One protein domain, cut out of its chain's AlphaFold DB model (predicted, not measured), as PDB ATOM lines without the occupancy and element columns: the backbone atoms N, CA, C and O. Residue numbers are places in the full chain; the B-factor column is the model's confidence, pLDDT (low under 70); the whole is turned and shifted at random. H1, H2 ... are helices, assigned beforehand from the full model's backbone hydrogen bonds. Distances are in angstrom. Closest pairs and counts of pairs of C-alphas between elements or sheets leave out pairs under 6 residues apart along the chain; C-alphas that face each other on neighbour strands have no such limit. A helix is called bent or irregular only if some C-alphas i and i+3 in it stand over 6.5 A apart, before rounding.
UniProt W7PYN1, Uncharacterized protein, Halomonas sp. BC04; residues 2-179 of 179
ATOM      1  N   THR A   2     114.322 150.099 163.961       73.69
ATOM      2  CA  THR A   2     113.566 151.266 163.487       73.69
ATOM      3  C   THR A   2     114.420 152.060 162.493       73.69
ATOM      4  O   THR A   2     115.648 151.961 162.562       73.69
ATOM      5  N   PRO A   3     113.799 152.808 161.568       71.50
ATOM      6  CA  PRO A   3     114.486 153.695 160.630       71.50
ATOM      7  C   PRO A   3     115.657 154.488 161.247       71.50
ATOM      8  O   PRO A   3     116.817 154.306 160.874       71.50
ATOM      9  N   ASP A   4     115.399 155.218 162.334       69.00
ATOM     10  CA  ASP A   4     116.416 156.027 163.025       69.00
ATOM     11  C   ASP A   4     117.580 155.222 163.628       69.00
ATOM     12  O   ASP A   4     118.682 155.741 163.802       69.00
ATOM     13  N   GLN A   5     117.382 153.936 163.930       82.38
ATOM     14  CA  GLN A   5     118.443 153.079 164.470       82.38
ATOM     15  C   GLN A   5     119.422 152.609 163.393       82.38
ATOM     16  O   GLN A   5     120.561 152.280 163.721       82.38
ATOM     17  N   ARG A   6     119.006 152.545 162.120       84.44
ATOM     18  CA  ARG A   6     119.845 151.984 161.050       84.44
ATOM     19  C   ARG A   6     121.078 152.837 160.811       84.44
ATOM     20  O   ARG A   6     122.193 152.318 160.830       84.44
ATOM     21  N   LEU A   7     120.870 154.142 160.647       80.88
ATOM     22  CA  LEU A   7     121.946 155.102 160.440       80.88
ATOM     23  C   LEU A   7     122.907 155.117 161.636       80.88
ATOM     24  O   LEU A   7     124.111 154.959 161.448       80.88
ATOM     25  N   ALA A   8     122.370 155.191 162.859       84.12
ATOM     26  CA  ALA A   8     123.170 155.179 164.083       84.12
ATOM     27  C   ALA A   8     124.037 153.912 164.205       84.12
ATOM     28  O   ALA A   8     125.211 153.980 164.566       84.12
ATOM     29  N   LEU A   9     123.489 152.741 163.865       88.19
ATOM     30  CA  LEU A   9     124.246 151.488 163.876       88.19
ATOM     31  C   LEU A   9     125.351 151.466 162.820       88.19
ATOM     32  O   LEU A   9     126.443 150.970 163.105       88.19
ATOM     33  N   ILE A  10     125.100 152.014 161.627       87.81
ATOM     34  CA  ILE A  10     126.142 152.141 160.604       87.81
ATOM     35  C   ILE A  10     127.261 153.042 161.122       87.81
ATOM     36  O   ILE A  10     128.417 152.626 161.098       87.81
ATOM     37  N   GLU A  11     126.935 154.226 161.640       83.69
ATOM     38  CA  GLU A  11     127.917 155.179 162.171       83.69
ATOM     39  C   GLU A  11     128.788 154.569 163.276       83.69
ATOM     40  O   GLU A  11     130.007 154.747 163.263       83.69
ATOM     41  N   LEU A  12     128.194 153.779 164.177       89.88
ATOM     42  CA  LEU A  12     128.922 153.041 165.214       89.88
ATOM     43  C   LEU A  12     129.835 151.944 164.643       89.88
ATOM     44  O   LEU A  12     130.887 151.659 165.216       89.88
ATOM     45  N   ALA A  13     129.454 151.327 163.522       91.12
ATOM     46  CA  ALA A  13     130.237 150.279 162.872       91.12
ATOM     47  C   ALA A  13     131.391 150.831 162.015       91.12
ATOM     48  O   ALA A  13     132.419 150.160 161.875       91.12
ATOM     49  N   LEU A  14     131.270 152.046 161.462       90.00
ATOM     50  CA  LEU A  14     132.260 152.630 160.544       90.00
ATOM     51  C   LEU A  14     133.710 152.629 161.081       90.00
ATOM     52  O   LEU A  14     134.606 152.260 160.316       90.00
ATOM     53  N   PRO A  15     134.001 152.979 162.354       89.06
ATOM     54  CA  PRO A  15     135.366 152.947 162.884       89.06
ATOM     55  C   PRO A  15     135.992 151.550 162.892       89.06
ATOM     56  O   PRO A  15     137.205 151.427 162.737       89.06
ATOM     57  N   VAL A  16     135.182 150.504 163.073       90.50
ATOM     58  CA  VAL A  16     135.641 149.108 163.042       90.50
ATOM     59  C   VAL A  16     135.821 148.652 161.597       90.50
ATOM     60  O   VAL A  16     136.839 148.046 161.268       90.50
ATOM     61  N   LEU A  17     134.893 149.006 160.706       91.38
ATOM     62  CA  LEU A  17     134.998 148.687 159.278       91.38
ATOM     63  C   LEU A  17     136.227 149.336 158.619       91.38
ATOM     64  O   LEU A  17     136.851 148.730 157.751       91.38
ATOM     65  N   ARG A  18     136.639 150.521 159.084       89.50
ATOM     66  CA  ARG A  18     137.885 151.187 158.666       89.50
ATOM     67  C   ARG A  18     139.163 150.433 159.039       89.50
ATOM     68  O   ARG A  18     140.211 150.716 158.468       89.50
ATOM     69  N   GLN A  19     139.100 149.505 159.993       90.81
ATOM     70  CA  GLN A  19     140.255 148.704 160.422       90.81
ATOM     71  C   GLN A  19     140.435 147.438 159.573       90.81
ATOM     72  O   GLN A  19     141.420 146.720 159.751       90.81
ATOM     73  N   LEU A  20     139.507 147.146 158.651       91.00
ATOM     74  CA  LEU A  20     139.630 146.010 157.745       91.00
ATOM     75  C   LEU A  20     140.856 146.180 156.840       91.00
ATOM     76  O   LEU A  20     141.087 147.231 156.244       91.00
ATOM     77  N   THR A  21     141.622 145.103 156.681       91.44
ATOM     78  CA  THR A  21     142.674 145.039 155.657       91.44
ATOM     79  C   THR A  21     142.070 145.153 154.255       91.44
ATOM     80  O   THR A  21     140.906 144.814 154.043       91.44
ATOM     81  N   THR A  22     142.868 145.537 153.255       88.50
ATOM     82  CA  THR A  22     142.412 145.653 151.855       88.50
ATOM     83  C   THR A  22     141.703 144.392 151.348       88.50
ATOM     84  O   THR A  22     140.679 144.488 150.673       88.50
ATOM     85  N   ALA A  23     142.208 143.203 151.700       91.88
ATOM     86  CA  ALA A  23     141.603 141.931 151.308       91.88
ATOM     87  C   ALA A  23     140.258 141.679 152.014       91.88
ATOM     88  O   ALA A  23     139.290 141.271 151.374       91.88
ATOM     89  N   GLN A  24     140.173 141.963 153.319       92.31
ATOM     90  CA  GLN A  24     138.924 141.836 154.076       92.31
ATOM     91  C   GLN A  24     137.872 142.835 153.591       92.31
ATOM     92  O   GLN A  24     136.716 142.462 153.404       92.31
ATOM     93  N   PHE A  25     138.275 144.078 153.325       90.75
ATOM     94  CA  PHE A  25     137.387 145.097 152.784       90.75
ATOM     95  C   PHE A  25     136.869 144.717 151.391       90.75
ATOM     96  O   PHE A  25     135.683 144.878 151.118       90.75
ATOM     97  N   ALA A  26     137.711 144.143 150.525       89.06
ATOM     98  CA  ALA A  26     137.274 143.644 149.220       89.06
ATOM     99  C   ALA A  26     136.205 142.541 149.345       89.06
ATOM    100  O   ALA A  26     135.195 142.586 148.642       89.06
ATOM    101  N   GLY A  27     136.389 141.593 150.271       92.56
ATOM    102  CA  GLY A  27     135.397 140.554 150.563       92.56
ATOM    103  C   GLY A  27     134.092 141.120 151.131       92.56
ATOM    104  O   GLY A  27     133.008 140.760 150.673       92.56
ATOM    105  N   PHE A  28     134.189 142.061 152.073       90.69
ATOM    106  CA  PHE A  28     133.040 142.768 152.640       90.69
ATOM    107  C   PHE A  28     132.256 143.544 151.572       90.69
ATOM    108  O   PHE A  28     131.042 143.383 151.459       90.69
ATOM    109  N   ARG A  29     132.948 144.310 150.722       89.69
ATOM    110  CA  ARG A  29     132.350 145.048 149.603       89.69
ATOM    111  C   ARG A  29     131.650 144.119 148.612       89.69
ATOM    112  O   ARG A  29     130.561 144.440 148.151       89.69
ATOM    113  N   ALA A  30     132.248 142.970 148.294       90.00
ATOM    114  CA  ALA A  30     131.619 141.978 147.424       90.00
ATOM    115  C   ALA A  30     130.354 141.375 148.057       90.00
ATOM    116  O   ALA A  30     129.370 141.140 147.359       90.00
ATOM    117  N   CYS A  31     130.356 141.146 149.374       89.94
ATOM    118  CA  CYS A  31     129.179 140.682 150.104       89.94
ATOM    119  C   CYS A  31     128.049 141.720 150.068       89.94
ATOM    120  O   CYS A  31     126.932 141.381 149.687       89.94
ATOM    121  N   LEU A  32     128.353 142.984 150.372       87.38
ATOM    122  CA  LEU A  32     127.390 144.082 150.312       87.38
ATOM    123  C   LEU A  32     126.785 144.266 148.910       87.38
ATOM    124  O   LEU A  32     125.567 144.366 148.778       87.38
ATOM    125  N   ALA A  33     127.612 144.219 147.862       84.81
ATOM    126  CA  ALA A  33     127.139 144.326 146.483       84.81
ATOM    127  C   ALA A  33     126.189 143.178 146.100       84.81
ATOM    128  O   ALA A  33     125.214 143.395 145.385       84.81
ATOM    129  N   ARG A  34     126.447 141.958 146.591       87.19
ATOM    130  CA  ARG A  34     125.540 140.819 146.393       87.19
ATOM    131  C   ARG A  34     124.222 141.006 147.135       87.19
ATOM    132  O   ARG A  34     123.189 140.708 146.561       87.19
ATOM    133  N   LEU A  35     124.253 141.512 148.368       83.94
ATOM    134  CA  LEU A  35     123.031 141.783 149.130       83.94
ATOM    135  C   LEU A  35     122.129 142.783 148.402       83.94
ATOM    136  O   LEU A  35     120.947 142.509 148.250       83.94
ATOM    137  N   MET A  36     122.693 143.872 147.870       81.69
ATOM    138  CA  MET A  36     121.927 144.813 147.043       81.69
ATOM    139  C   MET A  36     121.356 144.177 145.772       81.69
ATOM    140  O   MET A  36     120.266 144.534 145.350       81.69
ATOM    141  N   ALA A  37     122.102 143.276 145.127       81.38
ATOM    142  CA  ALA A  37     121.669 142.646 143.880       81.38
ATOM    143  C   ALA A  37     120.518 141.642 144.072       81.38
ATOM    144  O   ALA A  37     119.779 141.386 143.127       81.38
ATOM    145  N   GLU A  38     120.378 141.075 145.273       81.88
ATOM    146  CA  GLU A  38     119.278 140.174 145.642       81.88
ATOM    147  C   GLU A  38     118.016 140.939 146.087       81.88
ATOM    148  O   GLU A  38     116.949 140.343 146.245       81.88
ATOM    149  N   GLU A  39     118.097 142.259 146.283       76.50
ATOM    150  CA  GLU A  39     116.910 143.078 146.510       76.50
ATOM    151  C   GLU A  39     116.122 143.207 145.200       76.50
ATOM    152  O   GLU A  39     116.635 143.675 144.187       76.50
ATOM    153  N   ALA A  40     114.852 142.794 145.212       57.09
ATOM    154  CA  ALA A  40     114.018 142.784 144.008       57.09
ATOM    155  C   ALA A  40     113.846 144.183 143.384       57.09
ATOM    156  O   ALA A  40     113.731 144.307 142.165       57.09
ATOM    157  N   GLN A  41     113.839 145.228 144.218       61.06
ATOM    158  CA  GLN A  41     113.877 146.635 143.827       61.06
ATOM    159  C   GLN A  41     114.635 147.413 144.916       61.06
ATOM    160  O   GLN A  41     114.012 147.830 145.895       61.06
ATOM    161  N   PRO A  42     115.967 147.573 144.811       63.69
ATOM    162  CA  PRO A  42     116.711 148.373 145.773       63.69
ATOM    163  C   PRO A  42     116.247 149.824 145.645       63.69
ATOM    164  O   PRO A  42     116.534 150.502 144.656       63.69
ATOM    165  N   GLY A  43     115.477 150.278 146.630       78.12
ATOM    166  CA  GLY A  43     115.006 151.652 146.706       78.12
ATOM    167  C   GLY A  43     116.166 152.631 146.887       78.12
ATOM    168  O   GLY A  43     117.295 152.267 147.235       78.12
ATOM    169  N   ALA A  44     115.882 153.914 146.678       84.25
ATOM    170  CA  ALA A  44     116.875 154.973 146.828       84.25
ATOM    171  C   ALA A  44     117.493 155.014 148.240       84.25
ATOM    172  O   ALA A  44     118.684 155.285 148.395       84.25
ATOM    173  N   LEU A  45     116.715 154.657 149.265       85.69
ATOM    174  CA  LEU A  45     117.196 154.530 150.638       85.69
ATOM    175  C   LEU A  45     118.236 153.408 150.791       85.69
ATOM    176  O   LEU A  45     119.293 153.624 151.379       85.69
ATOM    177  N   GLN A  46     117.974 152.219 150.248       86.75
ATOM    178  CA  GLN A  46     118.894 151.081 150.315       86.75
ATOM    179  C   GLN A  46     120.214 151.403 149.613       86.75
ATOM    180  O   GLN A  46     121.289 151.139 150.159       86.75
ATOM    181  N   TRP A  47     120.143 152.062 148.452       89.69
ATOM    182  CA  TRP A  47     121.325 152.612 147.795       89.69
ATOM    183  C   TRP A  47     122.090 153.582 148.709       89.69
ATOM    184  O   TRP A  47     123.305 153.433 148.876       89.69
ATOM    185  N   ALA A  48     121.401 154.540 149.337       89.06
ATOM    186  CA  ALA A  48     122.031 155.549 150.185       89.06
ATOM    187  C   ALA A  48     122.739 154.920 151.399       89.06
ATOM    188  O   ALA A  48     123.888 155.264 151.690       89.06
ATOM    189  N   LEU A  49     122.106 153.946 152.062       87.25
ATOM    190  CA  LEU A  49     122.684 153.213 153.194       87.25
ATOM    191  C   LEU A  49     123.896 152.373 152.776       87.25
ATOM    192  O   LEU A  49     124.931 152.396 153.443       87.25
ATOM    193  N   HIS A  50     123.816 151.661 151.650       89.06
ATOM    194  CA  HIS A  50     124.953 150.899 151.139       89.06
ATOM    195  C   HIS A  50     126.139 151.811 150.801       89.06
ATOM    196  O   HIS A  50     127.283 151.531 151.173       89.06
ATOM    197  N   ARG A  51     125.868 152.938 150.137       88.12
ATOM    198  CA  ARG A  51     126.886 153.936 149.811       88.12
ATOM    199  C   ARG A  51     127.536 154.508 151.067       88.12
ATOM    200  O   ARG A  51     128.761 154.613 151.099       88.12
ATOM    201  N   LEU A  52     126.744 154.828 152.090       88.31
ATOM    202  CA  LEU A  52     127.227 155.305 153.384       88.31
ATOM    203  C   LEU A  52     128.232 154.320 153.997       88.31
ATOM    204  O   LEU A  52     129.338 154.713 154.367       88.31
ATOM    205  N   VAL A  53     127.883 153.031 154.043       89.81
ATOM    206  CA  VAL A  53     128.764 151.980 154.571       89.81
ATOM    207  C   VAL A  53     130.062 151.902 153.767       89.81
ATOM    208  O   VAL A  53     131.143 151.879 154.357       89.81
ATOM    209  N   LEU A  54     129.988 151.894 152.433       87.81
ATOM    210  CA  LEU A  54     131.174 151.803 151.578       87.81
ATOM    211  C   LEU A  54     132.091 153.021 151.723       87.81
ATOM    212  O   LEU A  54     133.268 152.864 152.046       87.81
ATOM    213  N   VAL A  55     131.558 154.228 151.529       84.62
ATOM    214  CA  VAL A  55     132.338 155.472 151.598       84.62
ATOM    215  C   VAL A  55     132.885 155.691 153.011       84.62
ATOM    216  O   VAL A  55     134.036 156.093 153.179       84.62
ATOM    217  N   GLY A  56     132.097 155.369 154.040       85.38
ATOM    218  CA  GLY A  56     132.523 155.406 155.437       85.38
ATOM    219  C   GLY A  56     133.687 154.478 155.737       85.38
ATOM    220  O   GLY A  56     134.673 154.918 156.338       85.38
ATOM    221  N   SER A  57     133.612 153.239 155.261       86.38
ATOM    222  CA  SER A  57     134.656 152.230 155.464       86.38
ATOM    223  C   SER A  57     135.955 152.570 154.729       86.38
ATOM    224  O   SER A  57     137.036 152.292 155.236       86.38
ATOM    225  N   GLU A  58     135.870 153.203 153.558       82.75
ATOM    226  CA  GLU A  58     137.037 153.555 152.735       82.75
ATOM    227  C   GLU A  58     137.815 154.771 153.252       82.75
ATOM    228  O   GLU A  58     138.966 154.974 152.865       82.75
ATOM    229  N   GLY A  59     137.212 155.579 154.128       71.19
ATOM    230  CA  GLY A  59     137.860 156.770 154.668       71.19
ATOM    231  C   GLY A  59     137.717 158.021 153.790       71.19
ATOM    232  O   GLY A  59     137.116 157.981 152.713       71.19
ATOM    233  N   PRO A  60     138.265 159.168 154.237       66.06
ATOM    234  CA  PRO A  60     138.292 160.389 153.442       66.06
ATOM    235  C   PRO A  60     139.110 160.145 152.172       66.06
ATOM    236  O   PRO A  60     140.334 160.029 152.203       66.06
ATOM    237  N   ARG A  61     138.437 160.061 151.026       64.75
ATOM    238  CA  ARG A  61     139.115 160.026 149.730       64.75
ATOM    239  C   ARG A  61     139.467 161.450 149.334       64.75
ATOM    240  O   ARG A  61     138.573 162.288 149.238       64.75
ATOM    241  N   HIS A  62     140.738 161.716 149.035       55.97
ATOM    242  CA  HIS A  62     141.151 162.950 148.364       55.97
ATOM    243  C   HIS A  62     140.572 162.977 146.944       55.97
ATOM    244  O   HIS A  62     141.217 162.587 145.969       55.97
ATOM    245  N   ARG A  63     139.310 163.387 146.818       63.03
ATOM    246  CA  ARG A  63     138.681 163.625 145.523       63.03
ATOM    247  C   ARG A  63     139.230 164.942 144.991       63.03
ATOM    248  O   ARG A  63     139.256 165.944 145.699       63.03
ATOM    249  N   ARG A  64     139.678 164.954 143.734       60.06
ATOM    250  CA  ARG A  64     140.011 166.211 143.055       60.06
ATOM    251  C   ARG A  64     138.723 167.024 142.941       60.06
ATOM    252  O   ARG A  64     137.857 166.668 142.141       60.06
ATOM    253  N   HIS A  65     138.593 168.072 143.749       64.62
ATOM    254  CA  HIS A  65     137.497 169.026 143.633       64.62
ATOM    255  C   HIS A  65     137.563 169.641 142.238       64.62
ATOM    256  O   HIS A  65     138.556 170.266 141.874       64.62
ATOM    257  N   ARG A  66     136.528 169.408 141.427       72.62
ATOM    258  CA  ARG A  66     136.423 170.032 140.103       72.62
ATOM    259  C   ARG A  66     135.625 171.334 140.129       72.62
ATOM    260  O   ARG A  66     135.348 171.852 139.059       72.62
ATOM    261  N   HIS A  67     135.289 171.848 141.320       83.81
ATOM    262  CA  HIS A  67     134.541 173.094 141.536       83.81
ATOM    263  C   HIS A  67     133.404 173.283 140.519       83.81
ATOM    264  O   HIS A  67     133.246 174.361 139.953       83.81
ATOM    265  N   ARG A  68     132.640 172.214 140.258       90.25
ATOM    266  CA  ARG A  68     131.550 172.249 139.280       90.25
ATOM    267  C   ARG A  68     130.411 173.114 139.797       90.25
ATOM    268  O   ARG A  68     130.190 173.185 141.006       90.25
ATOM    269  N   HIS A  69     129.683 173.713 138.867       93.31
ATOM    270  CA  HIS A  69     128.498 174.501 139.162       93.31
ATOM    271  C   HIS A  69     127.254 173.616 139.171       93.31
ATOM    272  O   HIS A  69     127.082 172.791 138.273       93.31
ATOM    273  N   LEU A  70     126.360 173.825 140.143       92.81
ATOM    274  CA  LEU A  70     125.067 173.128 140.203       92.81
ATOM    275  C   LEU A  70     124.246 173.343 138.928       92.81
ATOM    276  O   LEU A  70     123.598 172.418 138.452       92.81
ATOM    277  N   ALA A  71     124.380 174.536 138.339       91.69
ATOM    278  CA  ALA A  71     123.720 174.948 137.107       91.69
ATOM    279  C   ALA A  71     124.006 174.060 135.881       91.69
ATOM    280  O   ALA A  71     123.312 174.151 134.878       91.69
ATOM    281  N   GLU A  72     125.037 173.215 135.947       92.56
ATOM    282  CA  GLU A  72     125.456 172.332 134.855       92.56
ATOM    283  C   GLU A  72     125.168 170.849 135.151       92.56
ATOM    284  O   GLU A  72     125.630 169.974 134.418       92.56
ATOM    285  N   GLN A  73     124.490 170.534 136.262       95.25
ATOM    286  CA  GLN A  73     124.292 169.161 136.744       95.25
ATOM    287  C   GLN A  73     122.818 168.717 136.723       95.25
ATOM    288  O   GLN A  73     122.435 167.859 137.518       95.25
ATOM    289  N   ASP A  74     122.000 169.246 135.804       95.56
ATOM    290  CA  ASP A  74     120.548 168.996 135.725       95.56
ATOM    291  C   ASP A  74     120.171 167.516 135.844       95.56
ATOM    292  O   ASP A  74     119.347 167.148 136.674       95.56
ATOM    293  N   ALA A  75     120.805 166.644 135.054       95.81
ATOM    294  CA  ALA A  75     120.487 165.217 135.052       95.81
ATOM    295  C   ALA A  75     120.825 164.528 136.385       95.81
ATOM    296  O   ALA A  75     120.085 163.659 136.844       95.81
ATOM    297  N   ALA A  76     121.930 164.919 137.024       96.81
ATOM    298  CA  ALA A  76     122.327 164.356 138.309       96.81
ATOM    299  C   ALA A  76     121.411 164.845 139.440       96.81
ATOM    300  O   ALA A  76     121.039 164.057 140.310       96.81
ATOM    301  N   VAL A  77     121.013 166.120 139.402       97.38
ATOM    302  CA  VAL A  77     120.060 166.704 140.355       97.38
ATOM    303  C   VAL A  77     118.671 166.087 140.182       97.38
ATOM    304  O   VAL A  77     118.073 165.685 141.176       97.38
ATOM    305  N   ALA A  78     118.194 165.930 138.942       97.19
ATOM    306  CA  ALA A  78     116.943 165.242 138.622       97.19
ATOM    307  C   ALA A  78     116.912 163.834 139.228       97.19
ATOM    308  O   ALA A  78     115.999 163.504 139.979       97.19
ATOM    309  N   CYS A  79     117.952 163.041 138.954       97.12
ATOM    310  CA  CYS A  79     118.094 161.677 139.460       97.12
ATOM    311  C   CYS A  79     118.012 161.629 140.989       97.12
ATOM    312  O   CYS A  79     117.198 160.893 141.543       97.12
ATOM    313  N   LEU A  80     118.798 162.461 141.679       96.75
ATOM    314  CA  LEU A  80     118.834 162.458 143.137       96.75
ATOM    315  C   LEU A  80     117.507 162.916 143.762       96.75
ATOM    316  O   LEU A  80     117.007 162.251 144.667       96.75
ATOM    317  N   LEU A  81     116.930 164.027 143.290       96.69
ATOM    318  CA  LEU A  81     115.703 164.588 143.865       96.69
ATOM    319  C   LEU A  81     114.472 163.737 143.559       96.69
ATOM    320  O   LEU A  81     113.660 163.523 144.452       96.69
ATOM    321  N   SER A  82     114.342 163.202 142.341       96.31
ATOM    322  CA  SER A  82     113.242 162.289 142.003       96.31
ATOM    323  C   SER A  82     113.316 160.975 142.783       96.31
ATOM    324  O   SER A  82     112.286 160.352 143.031       96.31
ATOM    325  N   SER A  83     114.518 160.536 143.161       95.12
ATOM    326  CA  SER A  83     114.704 159.383 144.042       95.12
ATOM    327  C   SER A  83     114.407 159.702 145.505       95.12
ATOM    328  O   SER A  83     113.801 158.872 146.178       95.12
ATOM    329  N   LEU A  84     114.790 160.889 145.988       95.25
ATOM    330  CA  LEU A  84     114.479 161.342 147.345       95.25
ATOM    331  C   LEU A  84     112.971 161.501 147.553       95.25
ATOM    332  O   LEU A  84     112.454 160.987 148.534       95.25
ATOM    333  N   ALA A  85     112.279 162.130 146.604       94.31
ATOM    334  CA  ALA A  85     110.836 162.359 146.661       94.31
ATOM    335  C   ALA A  85     109.994 161.070 146.728       94.31
ATOM    336  O   ALA A  85     108.826 161.111 147.078       94.31
ATOM    337  N   ARG A  86     110.577 159.916 146.375       92.19
ATOM    338  CA  ARG A  86     109.932 158.596 146.472       92.19
ATOM    339  C   ARG A  86     110.370 157.792 147.693       92.19
ATOM    340  O   ARG A  86     109.860 156.698 147.919       92.19
ATOM    341  N   ALA A  87     111.347 158.275 148.459       88.94
ATOM    342  CA  ALA A  87     111.933 157.516 149.563       88.94
ATOM    343  C   ALA A  87     110.952 157.297 150.731       88.94
ATOM    344  O   ALA A  87     111.195 156.415 151.558       88.94
ATOM    345  N   GLY A  88     109.861 158.069 150.784       80.62
ATOM    346  CA  GLY A  88     108.782 157.956 151.766       80.62
ATOM    347  C   GLY A  88     107.705 156.907 151.464       80.62
ATOM    348  O   GLY A  88     106.806 156.761 152.282       80.62
ATOM    349  N   ASP A  89     107.793 156.165 150.349       79.44
ATOM    350  CA  ASP A  89     106.731 155.241 149.885       79.44
ATOM    351  C   ASP A  89     105.379 155.951 149.656       79.44
ATOM    352  O   ASP A  89     104.303 155.449 149.982       79.44
ATOM    353  N   VAL A  90     105.470 157.167 149.113       85.19
ATOM    354  CA  VAL A  90     104.349 158.038 148.745       85.19
ATOM    355  C   VAL A  90     103.836 157.725 147.338       85.19
ATOM    356  O   VAL A  90     104.492 157.025 146.557       85.19
ATOM    357  N   ASP A  91     102.665 158.254 146.984       90.69
ATOM    358  CA  ASP A  91     102.168 158.135 145.614       90.69
ATOM    359  C   ASP A  91     102.930 159.050 144.628       90.69
ATOM    360  O   ASP A  91     103.675 159.958 144.999       90.69
ATOM    361  N   GLU A  92     102.779 158.797 143.323       92.50
ATOM    362  CA  GLU A  92     103.506 159.562 142.298       92.50
ATOM    363  C   GLU A  92     103.065 161.031 142.191       92.50
ATOM    364  O   GLU A  92     103.805 161.837 141.625       92.50
ATOM    365  N   ALA A  93     101.874 161.397 142.673       93.50
ATOM    366  CA  ALA A  93     101.440 162.792 142.670       93.50
ATOM    367  C   ALA A  93     102.159 163.562 143.785       93.50
ATOM    368  O   ALA A  93     102.768 164.595 143.516       93.50
ATOM    369  N   GLU A  94     102.184 162.995 144.986       93.12
ATOM    370  CA  GLU A  94     102.895 163.526 146.146       93.12
ATOM    371  C   GLU A  94     104.408 163.613 145.887       93.12
ATOM    372  O   GLU A  94     105.013 164.668 146.070       93.12
ATOM    373  N   ALA A  95     105.015 162.576 145.295       94.44
ATOM    374  CA  ALA A  95     106.426 162.616 144.897       94.44
ATOM    375  C   ALA A  95     106.736 163.736 143.879       94.44
ATOM    376  O   ALA A  95     107.814 164.344 143.900       94.44
ATOM    377  N   ARG A  96     105.805 164.044 142.968       95.69
ATOM    378  CA  ARG A  96     105.966 165.162 142.024       95.69
ATOM    379  C   ARG A  96     105.852 166.512 142.721       95.69
ATOM    380  O   ARG A  96     106.621 167.411 142.377       95.69
ATOM    381  N   ASP A  97     104.949 166.653 143.683       95.38
ATOM    382  CA  ASP A  97     104.779 167.882 144.461       95.38
ATOM    383  C   ASP A  97     106.007 168.146 145.351       95.38
ATOM    384  O   ASP A  97     106.559 169.253 145.333       95.38
ATOM    385  N   ALA A  98     106.529 167.111 146.016       95.25
ATOM    386  CA  ALA A  98     107.790 167.153 146.758       95.25
ATOM    387  C   ALA A  98     108.963 167.600 145.871       95.25
ATOM    388  O   ALA A  98     109.711 168.528 146.202       95.25
ATOM    389  N   PHE A  99     109.091 166.998 144.683       96.44
ATOM    390  CA  PHE A  99     110.117 167.378 143.715       96.44
ATOM    391  C   PHE A  99     109.975 168.838 143.267       96.44
ATOM    392  O   PHE A  99     110.973 169.552 143.185       96.44
ATOM    393  N   GLN A 100     108.754 169.306 142.997       96.25
ATOM    394  CA  GLN A 100     108.497 170.696 142.611       96.25
ATOM    395  C   GLN A 100     108.845 171.683 143.731       96.25
ATOM    396  O   GLN A 100     109.418 172.738 143.448       96.25
ATOM    397  N   SER A 101     108.558 171.338 144.990       95.31
ATOM    398  CA  SER A 101     108.962 172.127 146.164       95.31
ATOM    399  C   SER A 101     110.482 172.331 146.204       95.31
ATOM    400  O   SER A 101     110.963 173.454 146.390       95.31
ATOM    401  N   ALA A 102     111.250 171.274 145.922       95.25
ATOM    402  CA  ALA A 102     112.711 171.326 145.884       95.25
ATOM    403  C   ALA A 102     113.259 172.304 144.829       95.25
ATOM    404  O   ALA A 102     114.302 172.921 145.039       95.25
ATOM    405  N   LEU A 103     112.567 172.483 143.697       95.00
ATOM    406  CA  LEU A 103     113.046 173.351 142.613       95.00
ATOM    407  C   LEU A 103     113.025 174.840 142.970       95.00
ATOM    408  O   LEU A 103     113.735 175.622 142.345       95.00
ATOM    409  N   GLN A 104     112.250 175.246 143.978       91.94
ATOM    410  CA  GLN A 104     112.081 176.658 144.340       91.94
ATOM    411  C   GLN A 104     113.372 177.330 144.834       91.94
ATOM    412  O   GLN A 104     113.457 178.557 144.844       91.94
ATOM    413  N   THR A 105     114.368 176.552 145.258       88.12
ATOM    414  CA  THR A 105     115.680 177.057 145.697       88.12
ATOM    415  C   THR A 105     116.774 176.882 144.669       88.12
ATOM    416  O   THR A 105     117.856 177.447 144.824       88.12
ATOM    417  N   LEU A 106     116.522 176.103 143.623       93.75
ATOM    418  CA  LEU A 106     117.546 175.755 142.662       93.75
ATOM    419  C   LEU A 106     117.659 176.822 141.568       93.75
ATOM    420  O   LEU A 106     116.657 177.359 141.103       93.75
ATOM    421  N   PRO A 107     118.879 177.094 141.071       91.81
ATOM    422  CA  PRO A 107     119.098 177.973 139.927       91.81
ATOM    423  C   PRO A 107     118.818 177.260 138.590       91.81
ATOM    424  O   PRO A 107     119.228 177.743 137.536       91.81
ATOM    425  N   ILE A 108     118.181 176.086 138.640       93.88
ATOM    426  CA  ILE A 108     117.912 175.178 137.525       93.88
ATOM    427  C   ILE A 108     116.525 174.569 137.661       93.88
ATOM    428  O   ILE A 108     115.973 174.487 138.756       93.88
ATOM    429  N   THR A 109     115.993 174.086 136.544       94.50
ATOM    430  CA  THR A 109     114.681 173.434 136.469       94.50
ATOM    431  C   THR A 109     114.814 172.021 135.887       94.50
ATOM    432  O   THR A 109     114.394 171.787 134.749       94.50
ATOM    433  N   PRO A 110     115.448 171.080 136.614       94.94
ATOM    434  CA  PRO A 110     115.555 169.692 136.183       94.94
ATOM    435  C   PRO A 110     114.169 169.054 136.028       94.94
ATOM    436  O   PRO A 110     113.235 169.362 136.766       94.94
ATOM    437  N   ALA A 111     114.041 168.136 135.071       95.81
ATOM    438  CA  ALA A 111     112.798 167.407 134.845       95.81
ATOM    439  C   ALA A 111     112.666 166.230 135.821       95.81
ATOM    440  O   ALA A 111     113.625 165.487 136.028       95.81
ATOM    441  N   TYR A 112     111.469 166.036 136.376       96.00
ATOM    442  CA  TYR A 112     111.157 164.868 137.198       96.00
ATOM    443  C   TYR A 112     111.322 163.576 136.390       96.00
ATOM    444  O   TYR A 112     110.895 163.490 135.236       96.00
ATOM    445  N   MET A 113     111.936 162.560 136.991       95.06
ATOM    446  CA  MET A 113     112.039 161.235 136.385       95.06
ATOM    447  C   MET A 113     110.805 160.407 136.733       95.06
ATOM    448  O   MET A 113     110.629 160.059 137.894       95.06
ATOM    449  N   ASP A 114     110.013 160.005 135.738       90.75
ATOM    450  CA  ASP A 114     108.816 159.145 135.880       90.75
ATOM    451  C   ASP A 114     109.136 157.648 136.063       90.75
ATOM    452  O   ASP A 114     108.383 156.762 135.661       90.75
ATOM    453  N   ARG A 115     110.307 157.346 136.620       90.94
ATOM    454  CA  ARG A 115     110.767 155.984 136.891       90.94
ATOM    455  C   ARG A 115     111.726 155.982 138.067       90.94
ATOM    456  O   ARG A 115     112.401 156.978 138.328       90.94
ATOM    457  N   LEU A 116     111.870 154.819 138.689       87.69
ATOM    458  CA  LEU A 116     112.936 154.585 139.652       87.69
ATOM    459  C   LEU A 116     114.301 154.660 138.954       87.69
ATOM    460  O   LEU A 116     114.502 154.106 137.864       87.69
ATOM    461  N   ALA A 117     115.236 155.369 139.583       91.12
ATOM    462  CA  ALA A 117     116.632 155.356 139.181       91.12
ATOM    463  C   ALA A 117     117.269 154.030 139.607       91.12
ATOM    464  O   ALA A 117     117.056 153.556 140.725       91.12
ATOM    465  N   ALA A 118     118.075 153.435 138.732       89.94
ATOM    466  CA  ALA A 118     118.888 152.294 139.114       89.94
ATOM    467  C   ALA A 118     119.988 152.736 140.103       89.94
ATOM    468  O   ALA A 118     120.492 153.860 139.994       89.94
ATOM    469  N   PRO A 119     120.459 151.857 141.009       88.56
ATOM    470  CA  PRO A 119     121.547 152.189 141.933       88.56
ATOM    471  C   PRO A 119     122.809 152.728 141.241       88.56
ATOM    472  O   PRO A 119     123.483 153.614 141.760       88.56
ATOM    473  N   THR A 120     123.109 152.241 140.034       89.62
ATOM    474  CA  THR A 120     124.240 152.710 139.222       89.62
ATOM    475  C   THR A 120     124.053 154.136 138.697       89.62
ATOM    476  O   THR A 120     125.032 154.871 138.590       89.62
ATOM    477  N   GLU A 121     122.821 154.550 138.392       93.31
ATOM    478  CA  GLU A 121     122.502 155.921 137.973       93.31
ATOM    479  C   GLU A 121     122.642 156.890 139.149       93.31
ATOM    480  O   GLU A 121     123.215 157.970 138.993       93.31
ATOM    481  N   LEU A 122     122.198 156.479 140.341       93.75
ATOM    482  CA  LEU A 122     122.394 157.239 141.575       93.75
ATOM    483  C   LEU A 122     123.875 157.346 141.950       93.75
ATOM    484  O   LEU A 122     124.339 158.419 142.340       93.75
ATOM    485  N   ASP A 123     124.653 156.276 141.771       91.25
ATOM    486  CA  ASP A 123     126.097 156.318 141.996       91.25
ATOM    487  C   ASP A 123     126.794 157.330 141.082       91.25
ATOM    488  O   ASP A 123     127.590 158.139 141.572       91.25
ATOM    489  N   GLN A 124     126.463 157.322 139.786       93.31
ATOM    490  CA  GLN A 124     126.998 158.263 138.798       93.31
ATOM    491  C   GLN A 124     126.566 159.703 139.083       93.31
ATOM    492  O   GLN A 124     127.402 160.610 139.055       93.31
ATOM    493  N   ALA A 125     125.287 159.921 139.400       95.25
ATOM    494  CA  ALA A 125     124.774 161.231 139.788       95.25
ATOM    495  C   ALA A 125     125.538 161.756 141.007       95.25
ATOM    496  O   ALA A 125     126.100 162.851 140.985       95.25
ATOM    497  N   MET A 126     125.680 160.936 142.047       93.19
ATOM    498  CA  MET A 126     126.374 161.334 143.264       93.19
ATOM    499  C   MET A 126     127.881 161.549 143.036       93.19
ATOM    500  O   MET A 126     128.490 162.410 143.662       93.19
ATOM    501  N   GLU A 127     128.531 160.827 142.123       91.38
ATOM    502  CA  GLU A 127     129.918 161.128 141.735       91.38
ATOM    503  C   GLU A 127     130.085 162.508 141.090       91.38
ATOM    504  O   GLU A 127     131.104 163.166 141.325       91.38
ATOM    505  N   GLN A 128     129.104 162.952 140.303       92.56
ATOM    506  CA  GLN A 128     129.082 164.291 139.713       92.56
ATOM    507  C   GLN A 128     128.806 165.355 140.779       92.56
ATOM    508  O   GLN A 128     129.563 166.319 140.893       92.56
ATOM    509  N   LEU A 129     127.794 165.137 141.620       94.00
ATOM    510  CA  LEU A 129     127.378 166.087 142.654       94.00
ATOM    511  C   LEU A 129     128.435 166.261 143.760       94.00
ATOM    512  O   LEU A 129     128.608 167.351 144.294       94.00
ATOM    513  N   LEU A 130     129.247 165.239 144.052       91.56
ATOM    514  CA  LEU A 130     130.382 165.379 144.980       91.56
ATOM    515  C   LEU A 130     131.490 166.315 144.470       91.56
ATOM    516  O   LEU A 130     132.338 166.739 145.256       91.56
ATOM    517  N   GLN A 131     131.506 166.631 143.173       91.19
ATOM    518  CA  GLN A 131     132.465 167.559 142.564       91.19
ATOM    519  C   GLN A 131     131.982 169.015 142.563       91.19
ATOM    520  O   GLN A 131     132.714 169.882 142.073       91.19
ATOM    521  N   LEU A 132     130.781 169.278 143.088       92.81
ATOM    522  CA  LEU A 132     130.248 170.624 143.257       92.81
ATOM    523  C   LEU A 132     131.119 171.463 144.199       92.81
ATOM    524  O   LEU A 132     131.850 170.937 145.048       92.81
ATOM    525  N   ARG A 133     131.033 172.783 144.034       92.25
ATOM    526  CA  ARG A 133     131.552 173.759 145.003       92.25
ATOM    527  C   ARG A 133     130.770 173.648 146.310       92.25
ATOM    528  O   ARG A 133     129.628 173.202 146.305       92.25
ATOM    529  N   ASP A 134     131.375 174.053 147.420       89.81
ATOM    530  CA  ASP A 134     130.752 173.859 148.732       89.81
ATOM    531  C   ASP A 134     129.435 174.641 148.868       89.81
ATOM    532  O   ASP A 134     128.446 174.062 149.309       89.81
ATOM    533  N   ASP A 135     129.360 175.871 148.345       91.50
ATOM    534  CA  ASP A 135     128.108 176.648 148.293       91.50
ATOM    535  C   ASP A 135     127.007 175.936 147.484       91.50
ATOM    536  O   ASP A 135     125.845 175.910 147.880       91.50
ATOM    537  N   ASP A 136     127.378 175.297 146.370       94.38
ATOM    538  CA  ASP A 136     126.448 174.553 145.514       94.38
ATOM    539  C   ASP A 136     125.968 173.250 146.183       94.38
ATOM    540  O   ASP A 136     124.835 172.822 145.961       94.38
ATOM    541  N   LYS A 137     126.800 172.620 147.027       93.75
ATOM    542  CA  LYS A 137     126.383 171.472 147.851       93.75
ATOM    543  C   LYS A 137     125.396 171.895 148.933       93.75
ATOM    544  O   LYS A 137     124.410 171.194 149.139       93.75
ATOM    545  N   VAL A 138     125.646 173.025 149.601       92.94
ATOM    546  CA  VAL A 138     124.719 173.590 150.596       92.94
ATOM    547  C   VAL A 138     123.374 173.890 149.939       92.94
ATOM    548  O   VAL A 138     122.339 173.498 150.469       92.94
ATOM    549  N   LEU A 139     123.385 174.508 148.754       94.38
ATOM    550  CA  LEU A 139     122.169 174.822 148.005       94.38
ATOM    551  C   LEU A 139     121.381 173.568 147.609       94.38
ATOM    552  O   LEU A 139     120.162 173.526 147.752       94.38
ATOM    553  N   LEU A 140     122.078 172.527 147.147       95.94
ATOM    554  CA  LEU A 140     121.457 171.241 146.845       95.94
ATOM    555  C   LEU A 140     120.845 170.594 148.095       95.94
ATOM    556  O   LEU A 140     119.741 170.064 148.017       95.94
ATOM    557  N   LEU A 141     121.523 170.644 149.244       95.75
ATOM    558  CA  LEU A 141     120.978 170.108 150.493       95.75
ATOM    559  C   LEU A 141     119.771 170.905 151.001       95.75
ATOM    560  O   LEU A 141     118.854 170.297 151.544       95.75
ATOM    561  N   ASP A 142     119.722 172.222 150.785       94.88
ATOM    562  CA  ASP A 142     118.527 173.029 151.075       94.88
ATOM    563  C   ASP A 142     117.349 172.651 150.163       94.88
ATOM    564  O   ASP A 142     116.220 172.500 150.627       94.88
ATOM    565  N   ALA A 143     117.606 172.396 148.876       96.06
ATOM    566  CA  ALA A 143     116.592 171.859 147.966       96.06
ATOM    567  C   ALA A 143     116.086 170.479 148.417       96.06
ATOM    568  O   ALA A 143     114.882 170.232 148.436       96.06
ATOM    569  N   MET A 144     116.989 169.588 148.835       96.19
ATOM    570  CA  MET A 144     116.613 168.279 149.374       96.19
ATOM    571  C   MET A 144     115.796 168.398 150.668       96.19
ATOM    572  O   MET A 144     114.815 167.681 150.824       96.19
ATOM    573  N   ALA A 145     116.155 169.315 151.570       94.75
ATOM    574  CA  ALA A 145     115.384 169.597 152.780       94.75
ATOM    575  C   ALA A 145     113.954 170.052 152.447       94.75
ATOM    576  O   ALA A 145     112.989 169.536 152.997       94.75
ATOM    577  N   ARG A 146     113.793 170.959 151.481       94.56
ATOM    578  CA  ARG A 146     112.462 171.397 151.025       94.56
ATOM    579  C   ARG A 146     111.645 170.307 150.348       94.56
ATOM    580  O   ARG A 146     110.422 170.354 150.425       94.56
ATOM    581  N   CYS A 147     112.314 169.360 149.690       95.38
ATOM    582  CA  CYS A 147     111.674 168.173 149.133       95.38
ATOM    583  C   CYS A 147     110.988 167.373 150.246       95.38
ATOM    584  O   CYS A 147     109.799 167.101 150.167       95.38
ATOM    585  N   VAL A 148     111.721 167.059 151.317       93.94
ATOM    586  CA  VAL A 148     111.207 166.194 152.392       93.94
ATOM    587  C   VAL A 148     110.282 166.925 153.370       93.94
ATOM    588  O   VAL A 148     109.485 166.290 154.037       93.94
ATOM    589  N   CYS A 149     110.361 168.256 153.457       93.19
ATOM    590  CA  CYS A 149     109.473 169.064 154.301       93.19
ATOM    591  C   CYS A 149     108.217 169.572 153.564       93.19
ATOM    592  O   CYS A 149     107.506 170.418 154.108       93.19
ATOM    593  N   HIS A 150     107.974 169.151 152.317       92.19
ATOM    594  CA  HIS A 150     106.981 169.768 151.426       92.19
ATOM    595  C   HIS A 150     105.536 169.712 151.955       92.19
ATOM    596  O   HIS A 150     104.773 170.660 151.767       92.19
ATOM    597  N   ASP A 151     105.181 168.627 152.634       89.38
ATOM    598  CA  ASP A 151     103.867 168.325 153.210       89.38
ATOM    599  C   ASP A 151     103.809 168.583 154.731       89.38
ATOM    600  O   ASP A 151     102.761 168.436 155.364       89.38
ATOM    601  N   GLY A 152     104.930 168.999 155.330       87.50
ATOM    602  CA  GLY A 152     105.080 169.167 156.773       87.50
ATOM    603  C   GLY A 152     105.276 167.861 157.553       87.50
ATOM    604  O   GLY A 152     105.273 167.907 158.786       87.50
ATOM    605  N   HIS A 153     105.462 166.719 156.883       88.44
ATOM    606  CA  HIS A 153     105.746 165.432 157.509       88.44
ATOM    607  C   HIS A 153     106.922 164.716 156.836       88.44
ATOM    608  O   HIS A 153     106.791 164.087 155.799       88.44
ATOM    609  N   ILE A 154     108.077 164.712 157.501       89.75
ATOM    610  CA  ILE A 154     109.247 163.997 156.987       89.75
ATOM    611  C   ILE A 154     109.093 162.500 157.271       89.75
ATOM    612  O   ILE A 154     109.188 162.066 158.428       89.75
ATOM    613  N   ALA A 155     108.927 161.691 156.225       88.44
ATOM    614  CA  ALA A 155     108.871 160.248 156.387       88.44
ATOM    615  C   ALA A 155     110.245 159.701 156.832       88.44
ATOM    616  O   ALA A 155     111.299 160.199 156.418       88.44
ATOM    617  N   PRO A 156     110.300 158.616 157.632       85.94
ATOM    618  CA  PRO A 156     111.575 158.113 158.144       85.94
ATOM    619  C   PRO A 156     112.587 157.724 157.052       85.94
ATOM    620  O   PRO A 156     113.792 157.905 157.227       85.94
ATOM    621  N   GLY A 157     112.107 157.213 155.911       86.44
ATOM    622  CA  GLY A 157     112.961 156.864 154.772       86.44
ATOM    623  C   GLY A 157     113.579 158.081 154.081       86.44
ATOM    624  O   GLY A 157     114.743 158.042 153.682       86.44
ATOM    625  N   GLU A 158     112.840 159.184 154.011       90.81
ATOM    626  CA  GLU A 158     113.314 160.454 153.461       90.81
ATOM    627  C   GLU A 158     114.365 161.086 154.370       90.81
ATOM    628  O   GLU A 158     115.437 161.470 153.898       90.81
ATOM    629  N   ALA A 159     114.107 161.108 155.684       89.69
ATOM    630  CA  ALA A 159     115.054 161.594 156.683       89.69
ATOM    631  C   ALA A 159     116.377 160.814 156.639       89.69
ATOM    632  O   ALA A 159     117.459 161.409 156.645       89.69
ATOM    633  N   GLU A 160     116.317 159.481 156.578       88.31
ATOM    634  CA  GLU A 160     117.515 158.646 156.465       88.31
ATOM    635  C   GLU A 160     118.269 158.891 155.157       88.31
ATOM    636  O   GLU A 160     119.494 159.033 155.182       88.31
ATOM    637  N   MET A 161     117.567 158.964 154.022       91.25
ATOM    638  CA  MET A 161     118.206 159.206 152.730       91.25
ATOM    639  C   MET A 161     118.868 160.588 152.690       91.25
ATOM    640  O   MET A 161     120.028 160.699 152.284       91.25
ATOM    641  N   LEU A 162     118.181 161.626 153.170       92.75
ATOM    642  CA  LEU A 162     118.710 162.983 153.289       92.75
ATOM    643  C   LEU A 162     119.978 163.013 154.157       92.75
ATOM    644  O   LEU A 162     121.014 163.519 153.719       92.75
ATOM    645  N   ARG A 163     119.935 162.410 155.353       90.06
ATOM    646  CA  ARG A 163     121.095 162.313 156.258       90.06
ATOM    647  C   ARG A 163     122.260 161.556 155.614       90.06
ATOM    648  O   ARG A 163     123.397 162.024 155.676       90.06
ATOM    649  N   ALA A 164     121.997 160.426 154.959       89.38
ATOM    650  CA  ALA A 164     123.029 159.614 154.315       89.38
ATOM    651  C   ALA A 164     123.720 160.350 153.150       89.38
ATOM    652  O   ALA A 164     124.942 160.255 152.972       89.38
ATOM    653  N   VAL A 165     122.959 161.121 152.371       91.50
ATOM    654  CA  VAL A 165     123.497 161.947 151.285       91.50
ATOM    655  C   VAL A 165     124.290 163.136 151.832       91.50
ATOM    656  O   VAL A 165     125.409 163.364 151.370       91.50
ATOM    657  N   ALA A 166     123.784 163.843 152.846       91.00
ATOM    658  CA  ALA A 166     124.498 164.950 153.487       91.00
ATOM    659  C   ALA A 166     125.837 164.501 154.086       91.00
ATOM    660  O   ALA A 166     126.882 165.104 153.819       91.00
ATOM    661  N   TRP A 167     125.827 163.363 154.788       87.75
ATOM    662  CA  TRP A 167     127.036 162.714 155.285       87.75
ATOM    663  C   TRP A 167     128.019 162.423 154.143       87.75
ATOM    664  O   TRP A 167     129.201 162.757 154.230       87.75
ATOM    665  N   SER A 168     127.526 161.873 153.027       86.25
ATOM    666  CA  SER A 168     128.351 161.559 151.852       86.25
ATOM    667  C   SER A 168     128.954 162.805 151.195       86.25
ATOM    668  O   SER A 168     130.066 162.734 150.665       86.25
ATOM    669  N   MET A 169     128.244 163.937 151.221       87.31
ATOM    670  CA  MET A 169     128.724 165.231 150.724       87.31
ATOM    671  C   MET A 169     129.731 165.909 151.660       87.31
ATOM    672  O   MET A 169     130.457 166.800 151.207       87.31
ATOM    673  N   GLY A 170     129.800 165.484 152.926       84.75
ATOM    674  CA  GLY A 170     130.617 166.121 153.960       84.75
ATOM    675  C   GLY A 170     130.099 167.505 154.354       84.75
ATOM    676  O   GLY A 170     130.894 168.357 154.742       84.75
ATOM    677  N   CYS A 171     128.794 167.745 154.210       82.75
ATOM    678  CA  CYS A 171     128.152 169.020 154.508       82.75
ATOM    679  C   CYS A 171     127.096 168.815 155.605       82.75
ATOM    680  O   CYS A 171     126.376 167.813 155.561       82.75
ATOM    681  N   PRO A 172     126.997 169.718 156.600       80.75
ATOM    682  CA  PRO A 172     125.930 169.646 157.589       80.75
ATOM    683  C   PRO A 172     124.563 169.789 156.918       80.75
ATOM    684  O   PRO A 172     124.427 170.480 155.904       80.75
ATOM    685  N   LEU A 173     123.550 169.152 157.507       83.31
ATOM    686  CA  LEU A 173     122.169 169.396 157.110       83.31
ATOM    687  C   LEU A 173     121.775 170.841 157.443       83.31
ATOM    688  O   LEU A 173     122.186 171.358 158.488       83.31
ATOM    689  N   PRO A 174     120.996 171.501 156.572       75.69
ATOM    690  CA  PRO A 174     120.479 172.830 156.855       75.69
ATOM    691  C   PRO A 174     119.531 172.781 158.062       75.69
ATOM    692  O   PRO A 174     118.823 171.798 158.276       75.69
ATOM    693  N   ALA A 175     119.505 173.862 158.849       64.56
ATOM    694  CA  ALA A 175     118.684 173.951 160.062       64.56
ATOM    695  C   ALA A 175     117.178 173.784 159.787       64.56
ATOM    696  O   ALA A 175     116.436 173.374 160.666       64.56
ATOM    697  N   THR A 176     116.739 174.043 158.553       62.03
ATOM    698  CA  THR A 176     115.360 173.853 158.079       62.03
ATOM    699  C   THR A 176     114.897 172.392 158.061       62.03
ATOM    700  O   THR A 176     113.697 172.161 157.975       62.03
ATOM    701  N   ALA A 177     115.816 171.424 158.148       56.31
ATOM    702  CA  ALA A 177     115.528 169.988 158.253       56.31
ATOM    703  C   ALA A 177     115.903 169.393 159.627       56.31
ATOM    704  O   ALA A 177     115.976 168.171 159.770       56.31
ATOM    705  N   ALA A 178     116.246 170.239 160.607       44.84
ATOM    706  CA  ALA A 178     116.703 169.812 161.930       44.84
ATOM    707  C   ALA A 178     115.584 169.748 162.991       44.84
ATOM    708  O   ALA A 178     115.844 169.229 164.077       44.84
ATOM    709  N   ASP A 179     114.381 170.224 162.656       36.47
ATOM    710  CA  ASP A 179     113.174 170.256 163.495       36.47
ATOM    711  C   ASP A 179     112.053 169.409 162.870       36.47
ATOM    712  O   ASP A 179     111.239 168.854 163.646       36.47
TER     713      ASP A 179
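AT A GLANCE: This is residues 2 to 179 of the 179 residues of an uncharacterized protein of Halomonas sp. BC04 (UniProt W7PYN1). Eight helices make a compact body with H8 in its middle: towards one end lie H1, H2 and H3, with H3 between the other two, towards the other end lie H4, H5 and H7, and H6 also lies midway along the length, meeting H4 and, at its first residues, the start of H3. H1, H3 and H8 form a three-helix bundle, H7 folds back along H8, and H6 crosses H4. The printed part has 178 residues with eight named helices, H1 to H8 in order along the chain, and no named strand; the class is all helix. It is compact, with a radius of gyration of the C-alphas of 15.8 A, and spans 46 by 35 by 30 A.

HOW THE PARTS SIT: The longest helix by residues, H2 (residues 22 to 37), forms a helical hairpin with H3 (residues 44 to 58): with residues 29 to 36 alone it touches H3, closest at C-alphas 29 and 54, 7.1 A. H1 (residues 3 to 17) touches H3, closest at C-alphas 17 and 57, 5.2 A, the same way at a shallow tilt of 21 degrees. H8 (residues 156 to 169) touches H3, closest at C-alphas 45 and 161, 5.2 A, at a tilt of 35.1 degrees, only just steep. H1, H3 and H8 form a bundle, three helices side by side. H7 (residues 134 to 148) forms a helical hairpin with H8, closest at C-alphas 148 and 158, 6.2 A, at 4 degrees. H5 (residues 92 to 103) touches H7 with residues 98 to 103 alone, closest at C-alphas 102 and 143, 4.4 A. H4 (residues 74 to 84) and H6 (residues 119 to 129) touch, closest at C-alphas 76 and 125, 4.2 A, at a steep tilt of 55 degrees, opposite ways. H6 and H3 touch only at their ends, closest at C-alphas 119 and 47, 5.9 A. H2 and H5 are apart. Every O i to N i+4 pair is within hydrogen-bond range in H2 to H8; in H1, 7 of 11 are.

IN THESE COORDINATES: H1 begins at C-alpha 3 (114.486, 153.695, 160.630) and is irregular, but only just: C-alphas 12 and 15 are 6.9 A apart. From first to last C-alpha H1 measures 21.2 A, H2 22.4 A, H3 21.1 A, H4 15.2 A, H5 16.8 A, H6 15.1 A, H7 21.3 A and H8 20.0 A. H8 ends at C-alpha 169 (128.724, 165.231, 150.724).

THE WHOLE: The C-alphas farthest apart, of Thr 21 and Ala 93, are 46.7 A apart. The printed part has no cut. The links H3 to H4 and H5 to H6 are long. The mean pLDDT of the printed part is 87.3; residues 4, 40 to 42, 60 to 65 and 175 to 179 are under 70.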